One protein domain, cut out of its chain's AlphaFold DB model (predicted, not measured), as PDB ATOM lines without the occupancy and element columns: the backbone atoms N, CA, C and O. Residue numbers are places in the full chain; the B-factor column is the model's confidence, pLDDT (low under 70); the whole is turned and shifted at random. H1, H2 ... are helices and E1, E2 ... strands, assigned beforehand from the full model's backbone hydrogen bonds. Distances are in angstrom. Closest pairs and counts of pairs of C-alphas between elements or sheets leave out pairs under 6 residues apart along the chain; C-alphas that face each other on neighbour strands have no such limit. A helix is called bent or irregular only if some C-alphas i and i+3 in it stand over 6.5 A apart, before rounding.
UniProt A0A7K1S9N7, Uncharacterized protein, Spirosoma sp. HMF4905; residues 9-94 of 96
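This is residues 9 to 94 of the 96 residues of an uncharacterized protein of Spirosoma sp. HMF4905 (UniProt A0A7K1S9N7). A small two-stranded hairpin, E1 and E2, joins two helical hairpins, H1 with H2 and H3 with H4, in a flat slab; H2 lies between H1 and the H3-H4 pair, and the last part of H4, residues 86 to 94, sticks out free. The printed part has 86 residues, with four named helices and two named strands in the order H1, H2, E1, E2, H3, H4; the sheet, E1 - E2, is antiparallel and the class is mostly helix. It is only just compact, close to loose, with a radius of gyration of the C-alphas of 13.9 A and spans of 45 by 34 by 16 A.

E1 is residues 44 to 47 and E2 residues 52 to 55. H1, residues 9 to 26, is 25.8 A long and begins at C-alpha 9 (186.613, 115.631, 77.494). H2 is residues 33 to 42, 14.3 A, and H3 residues 57 to 65, 12.3 A. H4, residues 71 to 94, is 36.5 A long and ends at C-alpha 94 (176.541, 102.994, 105.841). H4 is irregular, but only just: C-alphas 72 and 75 are 7.0 A apart.

In the hairpin E1 and E2, N 45 and O 54 are within hydrogen-bond range at 2.9 A, as are N 54 and O 45 at 2.9 A. H1 and H2 touch, closest at the C-alphas of Gln 18 and Cys 42, 4.6 A, at a steep tilt of 39 degrees, opposite ways. H4 touches H3 with residues 74 to 84 alone, closest at the C-alphas of Leu 60 and Ile 77, 6.4 A, at a shallow tilt of 23 degrees, opposite ways. H2 and H3 are close but not clearly touching, with the C-alphas of Tyr 40 and Leu 63 closest at 7.5 A. H1 is apart from H3 and H4. Every O i to N i+4 pair is within hydrogen-bond range in H1, H2 and H3; in H4, 17 of 20 are.

The C-alphas farthest apart, of Thr 29 and Arg 94, are 44.9 A apart. The printed part has no cut and no long link. Mean pLDDT of the printed part is 89.2; residues 88 to 94 are under 70.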
ATOM      1  N   ALA A   9     185.957 114.576  78.266       93.31
ATOM      2  CA  ALA A   9     186.613 115.631  77.494       93.31
ATOM      3  C   ALA A   9     186.113 117.021  77.920       93.31
ATOM      4  O   ALA A   9     186.909 117.949  78.079       93.31
ATOM      5  N   GLN A  10     184.815 117.159  78.195       92.62
ATOM      6  CA  GLN A  10     184.227 118.365  78.773       92.62
ATOM      7  C   GLN A  10     184.807 118.655  80.159       92.62
ATOM      8  O   GLN A  10     185.188 119.793  80.431       92.62
ATOM      9  N   ILE A  11     184.954 117.638  81.017       92.38
ATOM     10  CA  ILE A  11     185.600 117.791  82.330       92.38
ATOM     11  C   ILE A  11     187.044 118.279  82.166       92.38
ATOM     12  O   ILE A  11     187.462 119.193  82.878       92.38
ATOM     13  N   ALA A  12     187.810 117.708  81.232       92.31
ATOM     14  CA  ALA A  12     189.186 118.129  80.970       92.31
ATOM     15  C   ALA A  12     189.267 119.594  80.499       92.31
ATOM     16  O   ALA A  12     190.077 120.363  81.021       92.31
ATOM     17  N   ASN A  13     188.383 120.004  79.584       94.62
ATOM     18  CA  ASN A  13     188.302 121.386  79.107       94.62
ATOM     19  C   ASN A  13     187.927 122.362  80.228       94.62
ATOM     20  O   ASN A  13     188.562 123.405  80.377       94.62
ATOM     21  N   ILE A  14     186.943 122.009  81.061       93.31
ATOM     22  CA  ILE A  14     186.546 122.826  82.215       93.31
ATOM     23  C   ILE A  14     187.725 122.986  83.175       93.31
ATOM     24  O   ILE A  14     188.031 124.109  83.561       93.31
ATOM     25  N   LYS A  15     188.452 121.907  83.490       93.81
ATOM     26  CA  LYS A  15     189.652 121.976  84.341       93.81
ATOM     27  C   LYS A  15     190.730 122.889  83.758       93.81
ATOM     28  O   LYS A  15     191.352 123.651  84.498       93.81
ATOM     29  N   ALA A  16     190.944 122.851  82.442       94.12
ATOM     30  CA  ALA A  16     191.889 123.745  81.777       94.12
ATOM     31  C   ALA A  16     191.467 125.220  81.913       94.12
ATOM     32  O   ALA A  16     192.288 126.069  82.265       94.12
ATOM     33  N   MET A  17     190.178 125.516  81.717       95.94
ATOM     34  CA  MET A  17     189.624 126.862  81.896       95.94
ATOM     35  C   MET A  17     189.701 127.335  83.352       95.94
ATOM     36  O   MET A  17     190.103 128.470  83.600       95.94
ATOM     37  N   GLN A  18     189.370 126.468  84.314       95.06
ATOM     38  CA  GLN A  18     189.484 126.755  85.748       95.06
ATOM     39  C   GLN A  18     190.933 127.095  86.121       95.06
ATOM     40  O   GLN A  18     191.172 128.097  86.790       95.06
ATOM     41  N   LYS A  19     191.915 126.330  85.620       95.44
ATOM     42  CA  LYS A  19     193.342 126.597  85.854       95.44
ATOM     43  C   LYS A  19     193.780 127.949  85.287       95.44
ATOM     44  O   LYS A  19     194.451 128.710  85.979       95.44
ATOM     45  N   ALA A  20     193.397 128.258  84.048       96.38
ATOM     46  CA  ALA A  20     193.730 129.536  83.419       96.38
ATOM     47  C   ALA A  20     193.097 130.720  84.165       96.38
ATOM     48  O   ALA A  20     193.757 131.729  84.409       96.38
ATOM     49  N   ARG A  21     191.833 130.586  84.585       96.19
ATOM     50  CA  ARG A  21     191.133 131.631  85.336       96.19
ATOM     51  C   ARG A  21     191.724 131.834  86.728       96.19
ATOM     52  O   ARG A  21     191.876 132.975  87.153       96.19
ATOM     53  N   LEU A  22     192.090 130.759  87.421       94.88
ATOM     54  CA  LEU A  22     192.721 130.853  88.735       94.88
ATOM     55  C   LEU A  22     194.092 131.541  88.658       94.88
ATOM     56  O   LEU A  22     194.412 132.341  89.530       94.88
ATOM     57  N   ALA A  23     194.868 131.297  87.595       95.44
ATOM     58  CA  ALA A  23     196.125 132.009  87.361       95.44
ATOM     59  C   ALA A  23     195.907 133.529  87.247       95.44
ATOM     60  O   ALA A  23     196.563 134.282  87.958       95.44
ATOM     61  N   GLN A  24     194.915 133.964  86.459       96.25
ATOM     62  CA  GLN A  24     194.543 135.383  86.346       96.25
ATOM     63  C   GLN A  24     194.120 135.982  87.696       96.25
ATOM     64  O   GLN A  24     194.497 137.097  88.035       96.25
ATOM     65  N   LEU A  25     193.333 135.247  88.488       95.50
ATOM     66  CA  LEU A  25     192.875 135.715  89.801       95.50
ATOM     67  C   LEU A  25     194.020 135.814  90.819       95.50
ATOM     68  O   LEU A  25     193.982 136.669  91.702       95.50
ATOM     69  N   ASN A  26     195.045 134.969  90.703       93.25
ATOM     70  CA  ASN A  26     196.205 134.987  91.594       93.25
ATOM     71  C   ASN A  26     197.149 136.173  91.347       93.25
ATOM     72  O   ASN A  26     197.912 136.528  92.250       93.25
ATOM     73  N   GLU A  27     197.068 136.808  90.174       95.12
ATOM     74  CA  GLU A  27     197.769 138.061  89.863       95.12
ATOM     75  C   GLU A  27     197.145 139.273  90.577       95.12
ATOM     76  O   GLU A  27     197.798 140.303  90.735       95.12
ATOM     77  N   LEU A  28     195.901 139.157  91.054       94.25
ATOM     78  CA  LEU A  28     195.231 140.223  91.794       94.25
ATOM     79  C   LEU A  28     195.767 140.317  93.227       94.25
ATOM     80  O   LEU A  28     195.961 139.312  93.916       94.25
ATOM     81  N   THR A  29     195.942 141.544  93.716       94.38
ATOM     82  CA  THR A  29     196.387 141.805  95.096       94.38
ATOM     83  C   THR A  29     195.289 141.525  96.128       94.38
ATOM     84  O   THR A  29     195.578 141.134  97.255       94.38
ATOM     85  N   SER A  30     194.024 141.700  95.746       94.38
ATOM     86  CA  SER A  30     192.843 141.492  96.591       94.38
ATOM     87  C   SER A  30     191.685 140.986  95.741       94.38
ATOM     88  O   SER A  30     191.578 141.387  94.583       94.38
ATOM     89  N   TRP A  31     190.801 140.165  96.307       95.38
ATOM     90  CA  TRP A  31     189.578 139.737  95.630       95.38
ATOM     91  C   TRP A  31     188.380 140.523  96.143       95.38
ATOM     92  O   TRP A  31     188.237 140.745  97.345       95.38
ATOM     93  N   ASN A  32     187.500 140.930  95.236       94.56
ATOM     94  CA  ASN A  32     186.149 141.341  95.595       94.56
ATOM     95  C   ASN A  32     185.215 140.109  95.677       94.56
ATOM     96  O   ASN A  32     185.652 138.956  95.615       94.56
ATOM     97  N   ALA A  33     183.911 140.333  95.859       92.69
ATOM     98  CA  ALA A  33     182.941 139.242  95.958       92.69
ATOM     99  C   ALA A  33     182.845 138.394  94.674       92.69
ATOM    100  O   ALA A  33     182.695 137.178  94.779       92.69
ATOM    101  N   GLU A  34     182.952 139.016  93.500       94.50
ATOM    102  CA  GLU A  34     182.880 138.351  92.194       94.50
ATOM    103  C   GLU A  34     184.162 137.570  91.888       94.50
ATOM    104  O   GLU A  34     184.095 136.429  91.432       94.50
ATOM    105  N   ASP A  35     185.326 138.143  92.204       96.25
ATOM    106  CA  ASP A  35     186.623 137.468  92.095       96.25
ATOM    107  C   ASP A  35     186.650 136.210  92.964       96.25
ATOM    108  O   ASP A  35     187.085 135.146  92.521       96.25
ATOM    109  N   PHE A  36     186.117 136.313  94.187       95.38
ATOM    110  CA  PHE A  36     185.946 135.165  95.065       95.38
ATOM    111  C   PHE A  36     185.002 134.120  94.460       95.38
ATOM    112  O   PHE A  36     185.339 132.939  94.463       95.38
ATOM    113  N   ASP A  37     183.833 134.507  93.943       94.31
ATOM    114  CA  ASP A  37     182.871 133.546  93.384       94.31
ATOM    115  C   ASP A  37     183.448 132.839  92.138       94.31
ATOM    116  O   ASP A  37     183.234 131.636  91.928       94.31
ATOM    117  N   ALA A  38     184.263 133.551  91.354       95.19
ATOM    118  CA  ALA A  38     185.033 132.985  90.254       95.19
ATOM    119  C   ALA A  38     186.123 132.021  90.752       95.19
ATOM    120  O   ALA A  38     186.226 130.908  90.229       95.19
ATOM    121  N   ALA A  39     186.896 132.398  91.777       95.38
ATOM    122  CA  ALA A  39     187.912 131.535  92.381       95.38
ATOM    123  C   ALA A  39     187.280 130.267  92.972       95.38
ATOM    124  O   ALA A  39     187.721 129.160  92.676       95.38
ATOM    125  N   TYR A  40     186.193 130.412  93.732       94.75
ATOM    126  CA  TYR A  40     185.433 129.307  94.313       94.75
ATOM    127  C   TYR A  40     184.980 128.315  93.240       94.75
ATOM    128  O   TYR A  40     185.172 127.109  93.384       94.75
ATOM    129  N   SER A  41     184.462 128.826  92.120       93.88
ATOM    130  CA  SER A  41     184.069 128.012  90.964       93.88
ATOM    131  C   SER A  41     185.246 127.260  90.329       93.88
ATOM    132  O   SER A  41     185.048 126.177  89.777       93.88
ATOM    133  N   CYS A  42     186.470 127.792  90.418       95.00
ATOM    134  CA  CYS A  42     187.682 127.125  89.931       95.00
ATOM    135  C   CYS A  42     188.114 125.940  90.806       95.00
ATOM    136  O   CYS A  42     188.765 125.031  90.300       95.00
ATOM    137  N   TYR A  43     187.711 125.910  92.078       93.50
ATOM    138  CA  TYR A  43     187.988 124.806  93.005       93.50
ATOM    139  C   TYR A  43     186.918 123.703  93.007       93.50
ATOM    140  O   TYR A  43     187.048 122.711  93.730       93.50
ATOM    141  N   LEU A  44     185.847 123.854  92.222       92.81
ATOM    142  CA  LEU A  44     184.822 122.823  92.096       92.81
ATOM    143  C   LEU A  44     185.300 121.690  91.190       92.81
ATOM    144  O   LEU A  44     185.779 121.924  90.079       92.81
ATOM    145  N   ILE A  45     185.078 120.457  91.636       92.62
ATOM    146  CA  ILE A  45     185.294 119.250  90.842       92.62
ATOM    147  C   ILE A  45     183.971 118.531  90.596       92.62
ATOM    148  O   ILE A  45     183.022 118.658  91.373       92.62
ATOM    149  N   TRP A  46     183.913 117.778  89.503       92.25
ATOM    150  CA  TRP A  46     182.763 116.948  89.175       92.25
ATOM    151  C   TRP A  46     182.786 115.645  89.979       92.25
ATOM    152  O   TRP A  46     183.767 114.903  89.913       92.25
ATOM    153  N   TYR A  47     181.698 115.370  90.697       89.88
ATOM    154  CA  TYR A  47     181.450 114.120  91.413       89.88
ATOM    155  C   TYR A  47     180.415 113.290  90.638       89.88
ATOM    156  O   TYR A  47     179.210 113.541  90.768       89.88
ATOM    157  N   PRO A  48     180.849 112.327  89.802       87.12
ATOM    158  CA  PRO A  48     179.948 111.580  88.927       87.12
ATOM    159  C   PRO A  48     178.902 110.774  89.704       87.12
ATOM    160  O   PRO A  48     177.765 110.659  89.261       87.12
ATOM    161  N   GLU A  49     179.241 110.281  90.896       87.38
ATOM    162  CA  GLU A  49     178.353 109.477  91.738       87.38
ATOM    163  C   GLU A  49     177.182 110.272  92.332       87.38
ATOM    164  O   GLU A  49     176.174 109.694  92.734       87.38
ATOM    165  N   LYS A  50     177.300 111.603  92.365       85.06
ATOM    166  CA  LYS A  50     176.253 112.526  92.828       85.06
ATOM    167  C   LYS A  50     175.693 113.396  91.713       85.06
ATOM    168  O   LYS A  50     174.762 114.159  91.966       85.06
ATOM    169  N   ASN A  51     176.253 113.293  90.505       87.38
ATOM    170  CA  ASN A  51     175.933 114.153  89.373       87.38
ATOM    171  C   ASN A  51     175.978 115.651  89.762       87.38
ATOM    172  O   ASN A  51     175.103 116.428  89.377       87.38
ATOM    173  N   GLU A  52     176.972 116.053  90.570       90.31
ATOM    174  CA  GLU A  52     177.111 117.428  91.070       90.31
ATOM    175  C   GLU A  52     178.556 117.949  90.988       90.31
ATOM    176  O   GLU A  52     179.524 117.197  91.100       90.31
ATOM    177  N   TRP A  53     178.701 119.269  90.839       90.94
ATOM    178  CA  TRP A  53     179.968 119.971  91.056       90.94
ATOM    179  C   TRP A  53     180.077 120.369  92.527       90.94
ATOM    180  O   TRP A  53     179.186 121.036  93.056       90.94
ATOM    181  N   ALA A  54     181.167 119.999  93.194       90.75
ATOM    182  CA  ALA A  54     181.395 120.372  94.587       90.75
ATOM    183  C   ALA A  54     182.875 120.642  94.879       90.75
ATOM    184  O   ALA A  54     183.767 120.159  94.186       90.75
ATOM    185  N   ALA A  55     183.131 121.445  95.911       89.81
ATOM    186  CA  ALA A  55     184.483 121.750  96.360       89.81
ATOM    187  C   ALA A  55     185.081 120.566  97.134       89.81
ATOM    188  O   ALA A  55     184.381 119.895  97.900       89.81
ATOM    189  N   THR A  56     186.385 120.348  96.976       88.94
ATOM    190  CA  THR A  56     187.140 119.380  97.780       88.94
ATOM    191  C   THR A  56     187.555 119.986  99.121       88.94
ATOM    192  O   THR A  56     187.575 121.204  99.292       88.94
ATOM    193  N   GLY A  57     187.926 119.142 100.090       89.62
ATOM    194  CA  GLY A  57     188.493 119.627 101.355       89.62
ATOM    195  C   GLY A  57     189.782 120.437 101.155       89.62
ATOM    196  O   GLY A  57     189.978 121.444 101.827       89.62
ATOM    197  N   GLU A  58     190.618 120.031 100.198       91.12
ATOM    198  CA  GLU A  58     191.845 120.740  99.817       91.12
ATOM    199  C   GLU A  58     191.533 122.129  99.246       91.12
ATOM    200  O   GLU A  58     192.002 123.124  99.789       91.12
ATOM    201  N   GLY A  59     190.632 122.222  98.261       92.00
ATOM    202  CA  GLY A  59     190.252 123.506  97.663       92.00
ATOM    203  C   GLY A  59     189.602 124.467  98.662       92.00
ATOM    204  O   GLY A  59     189.878 125.664  98.654       92.00
ATOM    205  N   LEU A  60     188.784 123.957  99.591       93.19
ATOM    206  CA  LEU A  60     188.233 124.779 100.674       93.19
ATOM    207  C   LEU A  60     189.313 125.257 101.661       93.19
ATOM    208  O   LEU A  60     189.199 126.361 102.195       93.19
ATOM    209  N   THR A  61     190.352 124.451 101.897       93.62
ATOM    210  CA  THR A  61     191.486 124.818 102.762       93.62
ATOM    211  C   THR A  61     192.349 125.894 102.108       93.62
ATOM    212  O   THR A  61     192.732 126.860 102.766       93.62
ATOM    213  N   GLU A  62     192.602 125.788 100.804       93.12
ATOM    214  CA  GLU A  62     193.285 126.845 100.054       93.12
ATOM    215  C   GLU A  62     192.506 128.162 100.110       93.12
ATOM    216  O   GLU A  62     193.076 129.209 100.399       93.12
ATOM    217  N   LEU A  63     191.186 128.118  99.916       93.75
ATOM    218  CA  LEU A  63     190.351 129.315  99.984       93.75
ATOM    219  C   LEU A  63     190.352 129.963 101.374       93.75
ATOM    220  O   LEU A  63     190.498 131.175 101.470       93.75
ATOM    221  N   VAL A  64     190.211 129.197 102.462       93.38
ATOM    222  CA  VAL A  64     190.154 129.793 103.814       93.38
ATOM    223  C   VAL A  64     191.493 130.391 104.257       93.38
ATOM    224  O   VAL A  64     191.515 131.295 105.088       93.38
ATOM    225  N   THR A  65     192.604 129.889 103.716       93.56
ATOM    226  CA  THR A  65     193.958 130.361 104.043       93.56
ATOM    227  C   THR A  65     194.460 131.447 103.088       93.56
ATOM    228  O   THR A  65     195.486 132.069 103.361       93.56
ATOM    229  N   ASN A  66     193.751 131.716 101.985       93.31
ATOM    230  CA  ASN A  66     194.158 132.720 101.012       93.31
ATOM    231  C   ASN A  66     193.839 134.138 101.528       93.31
ATOM    232  O   ASN A  66     192.665 134.481 101.689       93.31
ATOM    233  N   PRO A  67     194.853 135.004 101.723       93.44
ATOM    234  CA  PRO A  67     194.664 136.340 102.295       93.44
ATOM    235  C   PRO A  67     193.832 137.276 101.410       93.44
ATOM    236  O   PRO A  67     193.407 138.334 101.867       93.44
ATOM    237  N   ARG A  68     193.600 136.912 100.144       94.12
ATOM    238  CA  ARG A  68     192.782 137.693  99.211       94.12
ATOM    239  C   ARG A  68     191.287 137.500  99.438       94.12
ATOM    240  O   ARG A  68     190.512 138.305  98.934       94.12
ATOM    241  N   VAL A  69     190.876 136.443 100.144       93.75
ATOM    242  CA  VAL A  69     189.461 136.110 100.324       93.75
ATOM    243  C   VAL A  69     188.766 137.153 101.203       93.75
ATOM    244  O   VAL A  69     189.201 137.396 102.330       93.75
ATOM    245  N   PRO A  70     187.646 137.743 100.740       92.62
ATOM    246  CA  PRO A  70     186.868 138.663 101.555       92.62
ATOM    247  C   PRO A  70     186.349 137.993 102.827       92.62
ATOM    248  O   PRO A  70     185.744 136.919 102.771       92.62
ATOM    249  N   GLN A  71     186.459 138.688 103.962       91.50
ATOM    250  CA  GLN A  71     185.922 138.225 105.247       91.50
ATOM    251  C   GLN A  71     184.436 137.828 105.152       91.50
ATOM    252  O   GLN A  71     184.002 136.850 105.759       91.50
ATOM    253  N   THR A  72     183.659 138.550 104.337       91.94
ATOM    254  CA  THR A  72     182.224 138.312 104.108       91.94
ATOM    255  C   THR A  72     181.913 136.949 103.482       91.94
ATOM    256  O   THR A  72     180.772 136.492 103.553       91.94
ATOM    257  N   LYS A  73     182.904 136.274 102.889       93.88
ATOM    258  CA  LYS A  73     182.756 134.969 102.229       93.88
ATOM    259  C   LYS A  73     183.241 133.795 103.091       93.88
ATOM    260  O   LYS A  73     182.965 132.645 102.746       93.88
ATOM    261  N   LEU A  74     183.880 134.038 104.241       91.62
ATOM    262  CA  LEU A  74     184.362 132.960 105.119       91.62
ATOM    263  C   LEU A  74     183.229 132.069 105.649       91.62
ATOM    264  O   LEU A  74     183.394 130.852 105.725       91.62
ATOM    265  N   GLU A  75     182.051 132.632 105.937       92.12
ATOM    266  CA  GLU A  75     180.885 131.843 106.375       92.12
ATOM    267  C   GLU A  75     180.412 130.869 105.282       92.12
ATOM    268  O   GLU A  75     179.996 129.742 105.572       92.12
ATOM    269  N   LEU A  76     180.531 131.260 104.007       91.06
ATOM    270  CA  LEU A  76     180.224 130.385 102.875       91.06
ATOM    271  C   LEU A  76     181.202 129.202 102.822       91.06
ATOM    272  O   LEU A  76     180.766 128.055 102.693       91.06
ATOM    273  N   ILE A  77     182.502 129.460 102.994       91.81
ATOM    274  CA  ILE A  77     183.531 128.411 103.056       91.81
ATOM    275  C   ILE A  77     183.268 127.478 104.251       91.81
ATOM    276  O   ILE A  77     183.245 126.256 104.091       91.81
ATOM    277  N   ALA A  78     182.965 128.027 105.430       91.25
ATOM    278  CA  ALA A  78     182.637 127.247 106.625       91.25
ATOM    279  C   ALA A  78     181.378 126.379 106.437       91.25
ATOM    280  O   ALA A  78     181.309 125.237 106.906       91.25
ATOM    281  N   LYS A  79     180.355 126.886 105.737       92.25
ATOM    282  CA  LYS A  79     179.160 126.108 105.374       92.25
ATOM    283  C   LYS A  79     179.503 124.965 104.412       92.25
ATOM    284  O   LYS A  79     178.984 123.859 104.590       92.25
ATOM    285  N   ALA A  80     180.383 125.202 103.440       89.56
ATOM    286  CA  ALA A  80     180.850 124.178 102.507       89.56
ATOM    287  C   ALA A  80     181.652 123.072 103.221       89.56
ATOM    288  O   ALA A  80     181.354 121.892 103.021       89.56
ATOM    289  N   PHE A  81     182.556 123.429 104.141       91.00
ATOM    290  CA  PHE A  81     183.262 122.463 104.996       91.00
ATOM    291  C   PHE A  81     182.292 121.599 105.807       91.00
ATOM    292  O   PHE A  81     182.397 120.374 105.804       91.00
ATOM    293  N   ARG A  82     181.285 122.213 106.446       90.50
ATOM    294  CA  ARG A  82     180.248 121.476 107.189       90.50
ATOM    295  C   ARG A  82     179.458 120.514 106.296       90.50
ATOM    296  O   ARG A  82     179.159 119.402 106.728       90.50
ATOM    297  N   LYS A  83     179.116 120.902 105.057       87.44
ATOM    298  CA  LYS A  83     178.468 119.997 104.080       87.44
ATOM    299  C   LYS A  83     179.378 118.804 103.763       87.44
ATOM    300  O   LYS A  83     178.907 117.671 103.801       87.44
ATOM    301  N   LEU A  84     180.666 119.049 103.517       84.75
ATOM    302  CA  LEU A  84     181.644 118.006 103.198       84.75
ATOM    303  C   LEU A  84     181.828 117.007 104.354       84.75
ATOM    304  O   LEU A  84     181.776 115.799 104.132       84.75
ATOM    305  N   LEU A  85     181.956 117.498 105.591       84.31
ATOM    306  CA  LEU A  85     182.086 116.657 106.787       84.31
ATOM    307  C   LEU A  85     180.837 115.804 107.044       84.31
ATOM    308  O   LEU A  85     180.959 114.608 107.303       84.31
ATOM    309  N   ARG A  86     179.634 116.379 106.913       82.19
ATOM    310  CA  ARG A  86     178.376 115.624 107.063       82.19
ATOM    311  C   ARG A  86     178.231 114.522 106.017       82.19
ATOM    312  O   ARG A  86     177.835 113.413 106.359       82.19
ATOM    313  N   ASN A  87     178.598 114.803 104.767       73.00
ATOM    314  CA  ASN A  87     178.569 113.802 103.702       73.00
ATOM    315  C   ASN A  87     179.539 112.638 103.975       73.00
ATOM    316  O   ASN A  87     179.201 111.498 103.674       73.00
ATOM    317  N   ARG A  88     180.710 112.910 104.573       62.25
ATOM    318  CA  ARG A  88     181.687 111.884 104.986       62.25
ATOM    319  C   ARG A  88     181.218 111.052 106.183       62.25
ATOM    320  O   ARG A  88     181.426 109.842 106.205       62.25
ATOM    321  N   ALA A  89     180.577 111.683 107.164       63.53
ATOM    322  CA  ALA A  89     180.003 110.975 108.309       63.53
ATOM    323  C   ALA A  89     178.886 110.009 107.872       63.53
ATOM    324  O   ALA A  89     178.787 108.898 108.384       63.53
ATOM    325  N   TYR A  90     178.085 110.405 106.877       53.38
ATOM    326  CA  TYR A  90     177.029 109.556 106.322       53.38
ATOM    327  C   TYR A  90     177.569 108.317 105.592       53.38
ATOM    328  O   TYR A  90     176.979 107.249 105.709       53.38
ATOM    329  N   THR A  91     178.690 108.425 104.868       56.44
ATOM    330  CA  THR A  91     179.307 107.262 104.205       56.44
ATOM    331  C   THR A  91     179.878 106.255 105.204       56.44
ATOM    332  O   THR A  91     179.691 105.061 105.012       56.44
ATOM    333  N   TRP A  92     180.477 106.710 106.311       51.53
ATOM    334  CA  TRP A  92     181.040 105.812 107.332       51.53
ATOM    335  C   TRP A  92     179.965 105.000 108.079       51.53
ATOM    336  O   TRP A  92     180.156 103.815 108.328       51.53
ATOM    337  N   ASN A  93     178.802 105.597 108.366       54.34
ATOM    338  CA  ASN A  93     177.673 104.912 109.016       54.34
ATOM    339  C   ASN A  93     176.913 103.930 108.103       54.34
ATOM    340  O   ASN A  93     175.979 103.282 108.562       54.34
ATOM    341  N   ARG A  94     177.221 103.879 106.802       45.22
ATOM    342  CA  ARG A  94     176.541 102.994 105.841       45.22
ATOM    343  C   ARG A  94     177.330 101.715 105.552       45.22
ATOM    344  O   ARG A  94     176.776 100.789 104.969       45.22
TER     345      ARG A  94